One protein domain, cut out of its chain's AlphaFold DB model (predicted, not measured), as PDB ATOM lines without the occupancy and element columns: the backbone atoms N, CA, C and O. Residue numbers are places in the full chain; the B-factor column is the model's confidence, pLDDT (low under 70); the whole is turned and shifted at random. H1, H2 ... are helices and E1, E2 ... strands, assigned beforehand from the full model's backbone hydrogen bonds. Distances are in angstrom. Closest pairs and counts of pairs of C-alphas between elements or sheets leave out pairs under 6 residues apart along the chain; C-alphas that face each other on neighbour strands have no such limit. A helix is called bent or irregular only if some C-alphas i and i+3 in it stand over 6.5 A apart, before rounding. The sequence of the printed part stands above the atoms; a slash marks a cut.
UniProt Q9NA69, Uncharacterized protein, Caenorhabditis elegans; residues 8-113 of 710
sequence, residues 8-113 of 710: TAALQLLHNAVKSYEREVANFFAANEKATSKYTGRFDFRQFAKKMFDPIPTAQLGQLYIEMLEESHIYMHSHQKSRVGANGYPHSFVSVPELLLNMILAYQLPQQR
ATOM      1  N   THR A   8     -11.150  15.282 -38.150       81.79
ATOM      2  CA  THR A   8     -11.986  14.297 -37.450       81.79
ATOM      3  C   THR A   8     -11.146  13.061 -37.123       81.79
ATOM      4  O   THR A   8     -10.199  12.702 -37.834       81.79
ATOM      5  N   ALA A   9     -11.467  12.402 -36.007       86.96
ATOM      6  CA  ALA A   9     -10.784  11.173 -35.608       86.96
ATOM      7  C   ALA A   9     -10.970  10.057 -36.658       86.96
ATOM      8  O   ALA A   9     -10.044   9.281 -36.900       86.96
ATOM      9  N   ALA A  10     -12.134  10.024 -37.317       91.44
ATOM     10  CA  ALA A  10     -12.459   9.093 -38.390       91.44
ATOM     11  C   ALA A  10     -11.534   9.255 -39.608       91.44
ATOM     12  O   ALA A  10     -10.892   8.281 -40.005       91.44
ATOM     13  N   LEU A  11     -11.366  10.471 -40.144       90.47
ATOM     14  CA  LEU A  11     -10.495  10.732 -41.299       90.47
ATOM     15  C   LEU A  11      -9.016  10.434 -41.004       90.47
ATOM     16  O   LEU A  11      -8.304   9.891 -41.854       90.47
ATOM     17  N   GLN A  12      -8.552  10.725 -39.782       90.38
ATOM     18  CA  GLN A  12      -7.196  10.376 -39.341       90.38
ATOM     19  C   GLN A  12      -6.994   8.858 -39.249       90.38
ATOM     20  O   GLN A  12      -5.977   8.334 -39.718       90.38
ATOM     21  N   LEU A  13      -7.957   8.133 -38.672       92.47
ATOM     22  CA  LEU A  13      -7.904   6.676 -38.598       92.47
ATOM     23  C   LEU A  13      -7.963   6.044 -39.989       92.47
ATOM     24  O   LEU A  13      -7.194   5.123 -40.266       92.47
ATOM     25  N   LEU A  14      -8.814   6.569 -40.871       93.43
ATOM     26  CA  LEU A  14      -8.939   6.134 -42.256       93.43
ATOM     27  C   LEU A  14      -7.624   6.309 -43.023       93.43
ATOM     28  O   LEU A  14      -7.156   5.372 -43.671       93.43
ATOM     29  N   HIS A  15      -6.971   7.466 -42.890       93.59
ATOM     30  CA  HIS A  15      -5.650   7.711 -43.479       93.59
ATOM     31  C   HIS A  15      -4.600   6.712 -42.998       93.59
ATOM     32  O   HIS A  15      -3.827   6.163 -43.790       93.59
ATOM     33  N   ASN A  16      -4.587   6.441 -41.690       93.48
ATOM     34  CA  ASN A  16      -3.678   5.468 -41.098       93.48
ATOM     35  C   ASN A  16      -3.983   4.047 -41.587       93.48
ATOM     36  O   ASN A  16      -3.051   3.313 -41.918       93.48
ATOM     37  N   ALA A  17      -5.262   3.675 -41.694       94.29
ATOM     38  CA  ALA A  17      -5.695   2.387 -42.226       94.29
ATOM     39  C   ALA A  17      -5.234   2.217 -43.678       94.29
ATOM     40  O   ALA A  17      -4.581   1.230 -43.999       94.29
ATOM     41  N   VAL A  18      -5.470   3.205 -44.543       94.12
ATOM     42  CA  VAL A  18      -5.052   3.154 -45.952       94.12
ATOM     43  C   VAL A  18      -3.535   3.002 -46.086       94.12
ATOM     44  O   VAL A  18      -3.067   2.086 -46.761       94.12
ATOM     45  N   LYS A  19      -2.744   3.836 -45.396       93.30
ATOM     46  CA  LYS A  19      -1.273   3.741 -45.437       93.30
ATOM     47  C   LYS A  19      -0.744   2.417 -44.887       93.30
ATOM     48  O   LYS A  19       0.272   1.908 -45.367       93.30
ATOM     49  N   SER A  20      -1.389   1.887 -43.850       94.46
ATOM     50  CA  SER A  20      -1.019   0.606 -43.250       94.46
ATOM     51  C   SER A  20      -1.348  -0.552 -44.197       94.46
ATOM     52  O   SER A  20      -0.505  -1.419 -44.419       94.46
ATOM     53  N   TYR A  21      -2.517  -0.513 -44.844       95.37
ATOM     54  CA  TYR A  21      -2.955  -1.507 -45.823       95.37
ATOM     55  C   TYR A  21      -1.992  -1.600 -47.014       95.37
ATOM     56  O   TYR A  21      -1.477  -2.681 -47.292       95.37
ATOM     57  N   GLU A  22      -1.664  -0.472 -47.660       93.63
ATOM     58  CA  GLU A  22      -0.736  -0.441 -48.808       93.63
ATOM     59  C   GLU A  22       0.621  -1.094 -48.463       93.63
ATOM     60  O   GLU A  22       1.205  -1.812 -49.277       93.63
ATOM     61  N   ARG A  23       1.101  -0.907 -47.225       92.85
ATOM     62  CA  ARG A  23       2.359  -1.487 -46.733       92.85
ATOM     63  C   ARG A  23       2.243  -2.973 -46.396       92.85
ATOM     64  O   ARG A  23       3.102  -3.760 -46.792       92.85
ATOM     65  N   GLU A  24       1.231  -3.366 -45.627       92.99
ATOM     66  CA  GLU A  24       1.081  -4.750 -45.163       92.99
ATOM     67  C   GLU A  24       0.754  -5.701 -46.312       92.99
ATOM     68  O   GLU A  24       1.266  -6.820 -46.342       92.99
ATOM     69  N   VAL A  25      -0.024  -5.246 -47.291       90.84
ATOM     70  CA  VAL A  25      -0.369  -6.053 -48.459       90.84
ATOM     71  C   VAL A  25       0.828  -6.240 -49.391       90.84
ATOM     72  O   VAL A  25       1.049  -7.351 -49.875       90.84
ATOM     73  N   ALA A  26       1.654  -5.202 -49.577       89.64
ATOM     74  CA  ALA A  26       2.913  -5.320 -50.312       89.64
ATOM     75  C   ALA A  26       3.835  -6.365 -49.664       89.64
ATOM     76  O   ALA A  26       4.353  -7.248 -50.345       89.64
ATOM     77  N   ASN A  27       3.976  -6.320 -48.335       89.55
ATOM     78  CA  ASN A  27       4.772  -7.294 -47.586       89.55
ATOM     79  C   ASN A  27       4.192  -8.713 -47.679       89.55
ATOM     80  O   ASN A  27       4.941  -9.676 -47.843       89.55
ATOM     81  N   PHE A  28       2.867  -8.849 -47.581       88.85
ATOM     82  CA  PHE A  28       2.175 -10.132 -47.643       88.85
ATOM     83  C   PHE A  28       2.369 -10.828 -48.995       88.85
ATOM     84  O   PHE A  28       2.748 -12.001 -49.034       88.85
ATOM     85  N   PHE A  29       2.145 -10.123 -50.107       84.68
ATOM     86  CA  PHE A  29       2.295 -10.726 -51.430       84.68
ATOM     87  C   PHE A  29       3.763 -10.943 -51.816       84.68
ATOM     88  O   PHE A  29       4.079 -12.015 -52.331       84.68
ATOM     89  N   ALA A  30       4.678 -10.040 -51.448       85.08
ATOM     90  CA  ALA A  30       6.115 -10.241 -51.665       85.08
ATOM     91  C   ALA A  30       6.678 -11.448 -50.888       85.08
ATOM     92  O   ALA A  30       7.591 -12.135 -51.357       85.08
ATOM     93  N   ALA A  31       6.137 -11.738 -49.699       82.40
ATOM     94  CA  ALA A  31       6.491 -12.937 -48.941       82.40
ATOM     95  C   ALA A  31       5.940 -14.219 -49.591       82.40
ATOM     96  O   ALA A  31       6.624 -15.245 -49.599       82.40
ATOM     97  N   ASN A  32       4.734 -14.160 -50.165       75.00
ATOM     98  CA  ASN A  32       4.072 -15.311 -50.781       75.00
ATOM     99  C   ASN A  32       4.568 -15.635 -52.198       75.00
ATOM    100  O   ASN A  32       4.552 -16.804 -52.561       75.00
ATOM    101  N   GLU A  33       5.073 -14.675 -52.980       67.68
ATOM    102  CA  GLU A  33       5.710 -14.969 -54.281       67.68
ATOM    103  C   GLU A  33       6.933 -15.888 -54.147       67.68
ATOM    104  O   GLU A  33       7.239 -16.670 -55.046       67.68
ATOM    105  N   LYS A  34       7.619 -15.834 -53.001       59.29
ATOM    106  CA  LYS A  34       8.743 -16.729 -52.690       59.29
ATOM    107  C   LYS A  34       8.287 -18.121 -52.253       59.29
ATOM    108  O   LYS A  34       9.089 -19.057 -52.271       59.29
ATOM    109  N   ALA A  35       7.026 -18.281 -51.855       53.32
ATOM    110  CA  ALA A  35       6.466 -19.573 -51.508       53.32
ATOM    111  C   ALA A  35       6.059 -20.299 -52.797       53.32
ATOM    112  O   ALA A  35       5.195 -19.855 -53.540       53.32
ATOM    113  N   THR A  36       6.647 -21.466 -53.056       41.49
ATOM    114  CA  THR A  36       6.416 -22.315 -54.246       41.49
ATOM    115  C   THR A  36       4.992 -22.896 -54.362       41.49
ATOM    116  O   THR A  36       4.739 -23.802 -55.160       41.49
ATOM    117  N   SER A  37       4.041 -22.386 -53.580       44.36
ATOM    118  CA  SER A  37       2.637 -22.770 -53.613       44.36
ATOM    119  C   SER A  37       1.890 -21.946 -54.662       44.36
ATOM    120  O   SER A  37       1.858 -20.724 -54.595       44.36
ATOM    121  N   LYS A  38       1.218 -22.618 -55.603       43.44
ATOM    122  CA  LYS A  38       0.381 -22.017 -56.666       43.44
ATOM    123  C   LYS A  38      -0.888 -21.293 -56.166       43.44
ATOM    124  O   LYS A  38      -1.791 -21.038 -56.954       43.44
ATOM    125  N   TYR A  39      -0.965 -20.972 -54.881       46.21
ATOM    126  CA  TYR A  39      -2.054 -20.219 -54.276       46.21
ATOM    127  C   TYR A  39      -1.456 -19.040 -53.518       46.21
ATOM    128  O   TYR A  39      -0.921 -19.210 -52.421       46.21
ATOM    129  N   THR A  40      -1.546 -17.846 -54.104       55.40
ATOM    130  CA  THR A  40      -1.381 -16.606 -53.350       55.40
ATOM    131  C   THR A  40      -2.447 -16.602 -52.254       55.40
ATOM    132  O   THR A  40      -3.637 -16.774 -52.524       55.40
ATOM    133  N   GLY A  41      -2.025 -16.526 -50.989       61.92
ATOM    134  CA  GLY A  41      -2.961 -16.517 -49.864       61.92
ATOM    135  C   GLY A  41      -3.925 -15.327 -49.942       61.92
ATOM    136  O   GLY A  41      -3.662 -14.345 -50.633       61.92
ATOM    137  N   ARG A  42      -5.037 -15.386 -49.204       77.01
ATOM    138  CA  ARG A  42      -5.900 -14.213 -48.989       77.01
ATOM    139  C   ARG A  42      -5.305 -13.343 -47.883       77.01
ATOM    140  O   ARG A  42      -4.852 -13.881 -46.874       77.01
ATOM    141  N   PHE A  43      -5.318 -12.025 -48.072       87.46
ATOM    142  CA  PHE A  43      -4.882 -11.081 -47.045       87.46
ATOM    143  C   PHE A  43      -5.761 -11.211 -45.789       87.46
ATOM    144  O   PHE A  43      -6.988 -11.287 -45.883       87.46
ATOM    145  N   ASP A  44      -5.136 -11.266 -44.613       89.10
ATOM    146  CA  ASP A  44      -5.836 -11.454 -43.341       89.10
ATOM    147  C   ASP A  44      -6.355 -10.113 -42.793       89.10
ATOM    148  O   ASP A  44      -5.726  -9.462 -41.951       89.10
ATOM    149  N   PHE A  45      -7.545  -9.715 -43.251       92.90
ATOM    150  CA  PHE A  45      -8.228  -8.513 -42.764       92.90
ATOM    151  C   PHE A  45      -8.518  -8.541 -41.259       92.90
ATOM    152  O   PHE A  45      -8.656  -7.479 -40.657       92.90
ATOM    153  N   ARG A  46      -8.574  -9.716 -40.614       90.20
ATOM    154  CA  ARG A  46      -8.856  -9.811 -39.175       90.20
ATOM    155  C   ARG A  46      -7.679  -9.304 -38.355       90.20
ATOM    156  O   ARG A  46      -7.872  -8.493 -37.450       90.20
ATOM    157  N   GLN A  47      -6.467  -9.782 -38.641       90.59
ATOM    158  CA  GLN A  47      -5.266  -9.295 -37.951       90.59
ATOM    159  C   GLN A  47      -5.018  -7.818 -38.242       90.59
ATOM    160  O   GLN A  47      -4.655  -7.064 -37.339       90.59
ATOM    161  N   PHE A  48      -5.269  -7.403 -39.481       94.80
ATOM    162  CA  PHE A  48      -5.162  -6.010 -39.883       94.80
ATOM    163  C   PHE A  48      -6.139  -5.106 -39.111       94.80
ATOM    164  O   PHE A  48      -5.720  -4.131 -38.487       94.80
ATOM    165  N   ALA A  49      -7.424  -5.474 -39.053       94.46
ATOM    166  CA  ALA A  49      -8.439  -4.723 -38.320       94.46
ATOM    167  C   ALA A  49      -8.148  -4.660 -36.814       94.46
ATOM    168  O   ALA A  49      -8.331  -3.607 -36.210       94.46
ATOM    169  N   LYS A  50      -7.618  -5.735 -36.207       92.71
ATOM    170  CA  LYS A  50      -7.182  -5.728 -34.798       92.71
ATOM    171  C   LYS A  50      -6.135  -4.657 -34.512       92.71
ATOM    172  O   LYS A  50      -6.311  -3.886 -33.578       92.71
ATOM    173  N   LYS A  51      -5.097  -4.534 -35.344       93.34
ATOM    174  CA  LYS A  51      -4.064  -3.495 -35.165       93.34
ATOM    175  C   LYS A  51      -4.640  -2.077 -35.188       93.34
ATOM    176  O   LYS A  51      -4.139  -1.213 -34.476       93.34
ATOM    177  N   MET A  52      -5.670  -1.851 -36.002       93.80
ATOM    178  CA  MET A  52      -6.296  -0.537 -36.163       93.80
ATOM    179  C   MET A  52      -7.335  -0.240 -35.077       93.80
ATOM    180  O   MET A  52      -7.403   0.884 -34.593       93.80
ATOM    181  N   PHE A  53      -8.141  -1.233 -34.692       94.65
ATOM    182  CA  PHE A  53      -9.287  -1.040 -33.804       94.65
ATOM    183  C   PHE A  53      -9.001  -1.371 -32.341       94.65
ATOM    184  O   PHE A  53      -9.606  -0.750 -31.469       94.65
ATOM    185  N   ASP A  54      -8.082  -2.290 -32.030       92.45
ATOM    186  CA  ASP A  54      -7.793  -2.671 -30.642       92.45
ATOM    187  C   ASP A  54      -7.366  -1.484 -29.752       92.45
ATOM    188  O   ASP A  54      -7.845  -1.434 -28.616       92.45
ATOM    189  N   PRO A  55      -6.582  -0.493 -30.235       93.29
ATOM    190  CA  PRO A  55      -6.237   0.698 -29.451       93.29
ATOM    191  C   PRO A  55      -7.417   1.628 -29.115       93.29
ATOM    192  O   PRO A  55      -7.281   2.502 -28.264       93.29
ATOM    193  N   ILE A  56      -8.562   1.474 -29.786       92.15
ATOM    194  CA  ILE A  56      -9.718   2.372 -29.670       92.15
ATOM    195  C   ILE A  56     -10.657   1.869 -28.563       92.15
ATOM    196  O   ILE A  56     -10.961   0.672 -28.536       92.15
ATOM    197  N   PRO A  57     -11.171   2.737 -27.670       91.91
ATOM    198  CA  PRO A  57     -12.145   2.339 -26.659       91.91
ATOM    199  C   PRO A  57     -13.411   1.721 -27.272       91.91
ATOM    200  O   PRO A  57     -14.014   2.283 -28.186       91.91
ATOM    201  N   THR A  58     -13.868   0.594 -26.717       90.83
ATOM    202  CA  THR A  58     -15.044  -0.157 -27.200       90.83
ATOM    203  C   THR A  58     -16.290   0.713 -27.392       90.83
ATOM    204  O   THR A  58     -16.993   0.548 -28.385       90.83
ATOM    205  N   ALA A  59     -16.543   1.658 -26.479       89.65
ATOM    206  CA  ALA A  59     -17.726   2.523 -26.508       89.65
ATOM    207  C   ALA A  59     -17.771   3.486 -27.711       89.65
ATOM    208  O   ALA A  59     -18.848   3.928 -28.087       89.65
ATOM    209  N   GLN A  60     -16.622   3.804 -28.316       90.83
ATOM    210  CA  GLN A  60     -16.528   4.733 -29.453       90.83
ATOM    211  C   GLN A  60     -16.519   4.001 -30.799       90.83
ATOM    212  O   GLN A  60     -16.901   4.557 -31.823       90.83
ATOM    213  N   LEU A  61     -16.087   2.738 -30.801       91.75
ATOM    214  CA  LEU A  61     -15.749   2.017 -32.022       91.75
ATOM    215  C   LEU A  61     -16.954   1.779 -32.949       91.75
ATOM    216  O   LEU A  61     -16.802   1.862 -34.163       91.75
ATOM    217  N   GLY A  62     -18.140   1.516 -32.391       91.28
ATOM    218  CA  GLY A  62     -19.354   1.302 -33.187       91.28
ATOM    219  C   GLY A  62     -19.746   2.531 -34.013       91.28
ATOM    220  O   GLY A  62     -19.971   2.412 -35.213       91.28
ATOM    221  N   GLN A  63     -19.762   3.708 -33.384       92.13
ATOM    222  CA  GLN A  63     -20.048   4.977 -34.055       92.13
ATOM    223  C   GLN A  63     -18.948   5.337 -35.065       92.13
ATOM    224  O   GLN A  63     -19.243   5.764 -36.178       92.13
ATOM    225  N   LEU A  64     -17.687   5.064 -34.720       93.53
ATOM    226  CA  LEU A  64     -16.547   5.322 -35.596       93.53
ATOM    227  C   LEU A  64     -16.602   4.524 -36.909       93.53
ATOM    228  O   LEU A  64     -16.115   5.001 -37.929       93.53
ATOM    229  N   TYR A  65     -17.200   3.326 -36.917       94.57
ATOM    230  CA  TYR A  65     -17.431   2.579 -38.159       94.57
ATOM    231  C   TYR A  65     -18.296   3.353 -39.153       94.57
ATOM    232  O   TYR A  65     -17.983   3.359 -40.341       94.57
ATOM    233  N   ILE A  66     -19.356   3.996 -38.658       93.85
ATOM    234  CA  ILE A  66     -20.269   4.797 -39.475       93.85
ATOM    235  C   ILE A  66     -19.536   6.038 -39.973       93.85
ATOM    236  O   ILE A  66     -19.463   6.243 -41.178       93.85
ATOM    237  N   GLU A  67     -18.900   6.793 -39.074       94.71
ATOM    238  CA  GLU A  67     -18.180   8.026 -39.425       94.71
ATOM    239  C   GLU A  67     -17.077   7.777 -40.468       94.71
ATOM    240  O   GLU A  67     -16.926   8.546 -41.412       94.71
ATOM    241  N   MET A  68     -16.328   6.671 -40.362       95.09
ATOM    242  CA  MET A  68     -15.317   6.319 -41.368       95.09
ATOM    243  C   MET A  68     -15.927   6.013 -42.742       95.09
ATOM    244  O   MET A  68     -15.321   6.359 -43.758       95.09
ATOM    245  N   LEU A  69     -17.083   5.340 -42.792       94.73
ATOM    246  CA  LEU A  69     -17.785   5.068 -44.048       94.73
ATOM    247  C   LEU A  69     -18.361   6.361 -44.638       94.73
ATOM    248  O   LEU A  69     -18.130   6.631 -45.816       94.73
ATOM    249  N   GLU A  70     -19.007   7.190 -43.816       92.97
ATOM    250  CA  GLU A  70     -19.551   8.491 -44.208       92.97
ATOM    251  C   GLU A  70     -18.451   9.408 -44.753       92.97
ATOM    252  O   GLU A  70     -18.614   9.980 -45.820       92.97
ATOM    253  N   GLU A  71     -17.290   9.502 -44.103       93.01
ATOM    254  CA  GLU A  71     -16.186  10.379 -44.523       93.01
ATOM    255  C   GLU A  71     -15.284   9.782 -45.621       93.01
ATOM    256  O   GLU A  71     -14.384  10.457 -46.138       93.01
ATOM    257  N   SER A  72     -15.508   8.526 -46.023       92.60
ATOM    258  CA  SER A  72     -14.653   7.832 -46.997       92.60
ATOM    259  C   SER A  72     -14.578   8.551 -48.351       92.60
ATOM    260  O   SER A  72     -13.504   8.631 -48.954       92.60
ATOM    261  N   HIS A  73     -15.680   9.155 -48.803       89.07
ATOM    262  CA  HIS A  73     -15.725   9.926 -50.045       89.07
ATOM    263  C   HIS A  73     -14.896  11.220 -49.959       89.07
ATOM    264  O   HIS A  73     -14.196  11.568 -50.914       89.07
ATOM    265  N   ILE A  74     -14.900  11.894 -48.799       90.32
ATOM    266  CA  ILE A  74     -14.075  13.085 -48.531       90.32
ATOM    267  C   ILE A  74     -12.597  12.709 -48.599       90.32
ATOM    268  O   ILE A  74     -11.795  13.424 -49.213       90.32
ATOM    269  N   TYR A  75     -12.232  11.564 -48.015       92.84
ATOM    270  CA  TYR A  75     -10.875  11.037 -48.085       92.84
ATOM    271  C   TYR A  75     -10.454  10.744 -49.530       92.84
ATOM    272  O   TYR A  75      -9.379  11.185 -49.949       92.84
ATOM    273  N   MET A  76     -11.297  10.044 -50.300       92.25
ATOM    274  CA  MET A  76     -11.023   9.686 -51.696       92.25
ATOM    275  C   MET A  76     -10.814  10.922 -52.576       92.25
ATOM    276  O   MET A  76      -9.861  10.957 -53.356       92.25
ATOM    277  N   HIS A  77     -11.665  11.943 -52.423       89.53
ATOM    278  CA  HIS A  77     -11.556  13.208 -53.150       89.53
ATOM    279  C   HIS A  77     -10.281  13.968 -52.766       89.53
ATOM    280  O   HIS A  77      -9.485  14.332 -53.632       89.53
ATOM    281  N   SER A  78     -10.038  14.144 -51.463       90.29
ATOM    282  CA  SER A  78      -8.889  14.900 -50.944       90.29
ATOM    283  C   SER A  78      -7.537  14.288 -51.319       90.29
ATOM    284  O   SER A  78      -6.561  15.014 -51.501       90.29
ATOM    285  N   HIS A  79      -7.466  12.961 -51.452       89.78
ATOM    286  CA  HIS A  79      -6.234  12.249 -51.801       89.78
ATOM    287  C   HIS A  79      -6.149  11.850 -53.275       89.78
ATOM    288  O   HIS A  79      -5.138  11.273 -53.671       89.78
ATOM    289  N   GLN A  80      -7.193  12.110 -54.071       88.60
ATOM    290  CA  GLN A  80      -7.325  11.617 -55.448       88.60
ATOM    291  C   GLN A  80      -7.072  10.099 -55.555       88.60
ATOM    292  O   GLN A  80      -6.475   9.605 -56.509       88.60
ATOM    293  N   LYS A  81      -7.514   9.348 -54.538       84.08
ATOM    294  CA  LYS A  81      -7.328   7.898 -54.414       84.08
ATOM    295  C   LYS A  81      -8.675   7.227 -54.185       84.08
ATOM    296  O   LYS A  81      -9.157   7.175 -53.059       84.08
ATOM    297  N   SER A  82      -9.270   6.685 -55.245       85.82
ATOM    298  CA  SER A  82     -10.495   5.880 -55.134       85.82
ATOM    299  C   SER A  82     -10.216   4.431 -54.730       85.82
ATOM    300  O   SER A  82     -11.022   3.815 -54.034       85.82
ATOM    301  N   ARG A  83      -9.061   3.896 -55.146       91.73
ATOM    302  CA  ARG A  83      -8.605   2.534 -54.854       91.73
ATOM    303  C   ARG A  83      -7.247   2.549 -54.171       91.73
ATOM    304  O   ARG A  83      -6.392   3.373 -54.492       91.73
ATOM    305  N   VAL A  84      -7.053   1.609 -53.257       93.41
ATOM    306  CA  VAL A  84      -5.847   1.460 -52.440       93.41
ATOM    307  C   VAL A  84      -5.374   0.012 -52.509       93.41
ATOM    308  O   VAL A  84      -6.189  -0.907 -52.562       93.41
ATOM    309  N   GLY A  85      -4.064  -0.201 -52.568       91.89
ATOM    310  CA  GLY A  85      -3.458  -1.510 -52.799       91.89
ATOM    311  C   GLY A  85      -1.946  -1.408 -52.962       91.89
ATOM    312  O   GLY A  85      -1.360  -0.335 -52.816       91.89
ATOM    313  N   ALA A  86      -1.301  -2.529 -53.259       90.60
ATOM    314  CA  ALA A  86       0.138  -2.600 -53.451       90.60
ATOM    315  C   ALA A  86       0.494  -2.624 -54.946       90.60
ATOM    316  O   ALA A  86       0.056  -3.500 -55.696       90.60
ATOM    317  N   ASN A  87       1.333  -1.678 -55.377       86.68
ATOM    318  CA  ASN A  87       1.877  -1.661 -56.737       86.68
ATOM    319  C   ASN A  87       2.598  -2.984 -57.046       86.68
ATOM    320  O   ASN A  87       3.361  -3.480 -56.221       86.68
ATOM    321  N   GLY A  88       2.350  -3.551 -58.229       84.49
ATOM    322  CA  GLY A  88       2.831  -4.887 -58.615       84.49
ATOM    323  C   GLY A  88       1.847  -6.023 -58.312       84.49
ATOM    324  O   GLY A  88       1.958  -7.090 -58.910       84.49
ATOM    325  N   TYR A  89       0.822  -5.778 -57.488       86.45
ATOM    326  CA  TYR A  89      -0.190  -6.770 -57.121       86.45
ATOM    327  C   TYR A  89      -1.600  -6.270 -57.474       86.45
ATOM    328  O   TYR A  89      -2.329  -5.827 -56.587       86.45
ATOM    329  N   PRO A  90      -2.041  -6.333 -58.747       83.39
ATOM    330  CA  PRO A  90      -3.335  -5.779 -59.174       83.39
ATOM    331  C   PRO A  90      -4.541  -6.294 -58.371       83.39
ATOM    332  O   PRO A  90      -5.460  -5.542 -58.071       83.39
ATOM    333  N   HIS A  91      -4.498  -7.560 -57.951       82.62
ATOM    334  CA  HIS A  91      -5.537  -8.212 -57.149       82.62
ATOM    335  C   HIS A  91      -5.621  -7.709 -55.695       82.62
ATOM    336  O   HIS A  91      -6.527  -8.100 -54.970       82.62
ATOM    337  N   SER A  92      -4.680  -6.868 -55.253       89.17
ATOM    338  CA  SER A  92      -4.717  -6.236 -53.930       89.17
ATOM    339  C   SER A  92      -5.556  -4.960 -53.873       89.17
ATOM    340  O   SER A  92      -5.867  -4.484 -52.780       89.17
ATOM    341  N   PHE A  93      -5.878  -4.369 -55.026       91.45
ATOM    342  CA  PHE A  93      -6.538  -3.073 -55.073       91.45
ATOM    343  C   PHE A  93      -8.022  -3.200 -54.745       91.45
ATOM    344  O   PHE A  93      -8.754  -3.858 -55.481       91.45
ATOM    345  N   VAL A  94      -8.469  -2.483 -53.720       91.84
ATOM    346  CA  VAL A  94      -9.873  -2.376 -53.281       91.84
ATOM    347  C   VAL A  94     -10.282  -0.908 -53.199       91.84
ATOM    348  O   VAL A  94      -9.411  -0.035 -53.125       91.84
ATOM    349  N   SER A  95     -11.581  -0.605 -53.231       92.75
ATOM    350  CA  SER A  95     -12.039   0.765 -52.944       92.75
ATOM    351  C   SER A  95     -11.826   1.120 -51.464       92.75
ATOM    352  O   SER A  95     -11.723   0.236 -50.612       92.75
ATOM    353  N   VAL A  96     -11.742   2.411 -51.126       94.37
ATOM    354  CA  VAL A  96     -11.619   2.835 -49.714       94.37
ATOM    355  C   VAL A  96     -12.814   2.357 -48.859       94.37
ATOM    356  O   VAL A  96     -12.568   1.793 -47.789       94.37
ATOM    357  N   PRO A  97     -14.080   2.470 -49.311       94.85
ATOM    358  CA  PRO A  97     -15.215   1.900 -48.584       94.85
ATOM    359  C   PRO A  97     -15.163   0.366 -48.490       94.85
ATOM    360  O   PRO A  97     -15.487  -0.196 -47.449       94.85
ATOM    361  N   GLU A  98     -14.691  -0.331 -49.530       94.30
ATOM    362  CA  GLU A  98     -14.512  -1.792 -49.503       94.30
ATOM    363  C   GLU A  98     -13.442  -2.230 -48.491       94.30
ATOM    364  O   GLU A  98     -13.614  -3.240 -47.804       94.30
ATOM    365  N   LEU A  99     -12.342  -1.482 -48.356       94.94
ATOM    366  CA  LEU A  99     -11.347  -1.724 -47.308       94.94
ATOM    367  C   LEU A  99     -11.995  -1.636 -45.920       94.94
ATOM    368  O   LEU A  99     -11.820  -2.543 -45.103       94.94
ATOM    369  N   LEU A 100     -12.769  -0.578 -45.670       95.46
ATOM    370  CA  LEU A 100     -13.487  -0.389 -44.409       95.46
ATOM    371  C   LEU A 100     -14.491  -1.514 -44.150       95.46
ATOM    372  O   LEU A 100     -14.500  -2.073 -43.055       95.46
ATOM    373  N   LEU A 101     -15.273  -1.904 -45.159       95.30
ATOM    374  CA  LEU A 101     -16.216  -3.013 -45.059       95.30
ATOM    375  C   LEU A 101     -15.508  -4.318 -44.671       95.30
ATOM    376  O   LEU A 101     -15.891  -4.966 -43.696       95.30
ATOM    377  N   ASN A 102     -14.424  -4.667 -45.370       94.31
ATOM    378  CA  ASN A 102     -13.623  -5.852 -45.064       94.31
ATOM    379  C   ASN A 102     -13.068  -5.826 -43.630       94.31
ATOM    380  O   ASN A 102     -13.091  -6.847 -42.940       94.31
ATOM    381  N   MET A 103     -12.594  -4.667 -43.161       95.38
ATOM    382  CA  MET A 103     -12.103  -4.496 -41.791       95.38
ATOM    383  C   MET A 103     -13.216  -4.668 -40.750       95.38
ATOM    384  O   MET A 103     -13.030  -5.407 -39.780       95.38
ATOM    385  N   ILE A 104     -14.361  -4.006 -40.944       95.11
ATOM    386  CA  ILE A 104     -15.503  -4.041 -40.019       95.11
ATOM    387  C   ILE A 104     -16.037  -5.471 -39.914       95.11
ATOM    388  O   ILE A 104     -16.108  -6.017 -38.812       95.11
ATOM    389  N   LEU A 105     -16.334  -6.120 -41.044       94.31
ATOM    390  CA  LEU A 105     -16.869  -7.483 -41.058       94.31
ATOM    391  C   LEU A 105     -15.892  -8.489 -40.438       94.31
ATOM    392  O   LEU A 105     -16.291  -9.306 -39.608       94.31
ATOM    393  N   ALA A 106     -14.599  -8.419 -40.778       93.01
ATOM    394  CA  ALA A 106     -13.598  -9.335 -40.228       93.01
ATOM    395  C   ALA A 106     -13.419  -9.188 -38.706       93.01
ATOM    396  O   ALA A 106     -13.106 -10.175 -38.030       93.01
ATOM    397  N   TYR A 107     -13.613  -7.978 -38.173       93.98
ATOM    398  CA  TYR A 107     -13.525  -7.683 -36.742       93.98
ATOM    399  C   TYR A 107     -14.805  -8.049 -35.970       93.98
ATOM    400  O   TYR A 107     -14.720  -8.434 -34.804       93.98
ATOM    401  N   GLN A 108     -15.970  -7.975 -36.624       93.27
ATOM    402  CA  GLN A 108     -17.289  -8.289 -36.055       93.27
ATOM    403  C   GLN A 108     -17.675  -9.776 -36.121       93.27
ATOM    404  O   GLN A 108     -18.721 -10.174 -35.615       93.27
ATOM    405  N   LEU A 109     -16.846 -10.634 -36.716       90.57
ATOM    406  CA  LEU A 109     -17.086 -12.076 -36.701       90.57
ATOM    407  C   LEU A 109     -16.693 -12.709 -35.350       90.57
ATOM    408  O   LEU A 109     -15.576 -12.465 -34.874       90.57
ATOM    409  N   PRO A 110     -17.539 -13.585 -34.763       85.26
ATOM    410  CA  PRO A 110     -17.173 -14.366 -33.586       85.26
ATOM    411  C   PRO A 110     -15.896 -15.182 -33.821       85.26
ATOM    412  O   PRO A 110     -15.672 -15.746 -34.896       85.26
ATOM    413  N   GLN A 111     -15.034 -15.250 -32.809       79.88
ATOM    414  CA  GLN A 111     -13.728 -15.901 -32.912       79.88
ATOM    415  C   GLN A 111     -13.739 -17.223 -32.160       79.88
ATOM    416  O   GLN A 111     -14.118 -17.266 -31.001       79.88
ATOM    417  N   GLN A 112     -13.250 -18.297 -32.771       79.28
ATOM    418  CA  GLN A 112     -12.965 -19.517 -32.022       79.28
ATOM    419  C   GLN A 112     -11.555 -19.438 -31.438       79.28
ATOM    420  O   GLN A 112     -10.577 -19.264 -32.167       79.28
ATOM    421  N   ARG A 113     -11.443 -19.568 -30.115       76.44
ATOM    422  CA  ARG A 113     -10.166 -19.732 -29.418       76.44
ATOM    423  C   ARG A 113     -10.095 -21.139 -28.853       76.44
ATOM    424  O   ARG A 113     -10.913 -21.512 -28.018       76.44
TER     425      ARG A 113
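Overview. This is residues 8 to 113 of the 710 residues of an uncharacterized protein of Caenorhabditis elegans (UniProt Q9NA69). A long helix, H1, makes the length of a flat body, and over its first half a second layer of shorter helices crosses it: H3 and H5, side by side and running opposite ways. H2 folds back along H1 and packs on H5, H4 packs crosswise on H1 near its beginning, and the loop of residues 34 to 39 sticks out beyond the far end of H1. The printed part has 106 residues, with five named helices and one named strand in the order H1, H2, H3, H4, H5, E1; the class is mostly helix. The whole is compact, with a radius of gyration of the C-alphas of 14.4 A, and spans 44 by 40 by 17 A.

Along the chain. H1, residues 9 to 33, begins at C-alpha 9 (-10.784, 11.173, -35.608) and is 36.1 A long. H2 is residues 45 to 53, 11.7 A. H3, residues 58 to 70, 19.6 A, is irregular, but only just: C-alphas 59 and 62 are 7.0 A apart. H4 is residues 72 to 79, 10.7 A. H5, residues 96 to 108, 18.5 A, begins at C-alpha 96 (-11.619, 2.835, -49.714). E1, residues 111 to 113, 6.3 A, ends at C-alpha 113 (-10.166, -19.732, -29.418).

Arrangement. H1 and H2 form a helical hairpin; they only just touch, with 3 pairs of C-alphas within 8 A, the closest Ala 17 and Met 52 at 6.8 A. H1 touches H3 about perpendicular, at 85 degrees, with residues 10 to 14 alone; the closest C-alphas are those of Ala 10 and Met 68, 5.0 A. H1 touches H4 at 77 degrees, about perpendicular, closest at the C-alphas of Leu 11 and Tyr 75, 6.8 A. H5 is close to H1 but not clearly touching, with the C-alphas of Val 18 and Val 96 7.6 A apart. H5 touches H2 about perpendicular, at 88 degrees; the closest C-alphas are those of Arg 46 and Ala 106, 4.9 A. H3 and H5 touch at a shallow tilt of 25 degrees, opposite ways, closest at the C-alphas of Leu 69 and Pro 97, 6.1 A. E1 pairs with no named strand and is apart from H5. In H1, H2, H4 and H5 every O i to N i+4 pair is within hydrogen-bond range; in H3, 6 of 9 are.

Size, cuts and confidence. The C-alphas farthest apart, those of Thr 36 and Ala 59, are 44.4 A apart. The printed part has no cut. The links H1 to H2 and H4 to H5 are long, with 11 and 16 residues. Mean pLDDT of the printed part is 87.4; residues 33 to 41 are under 70.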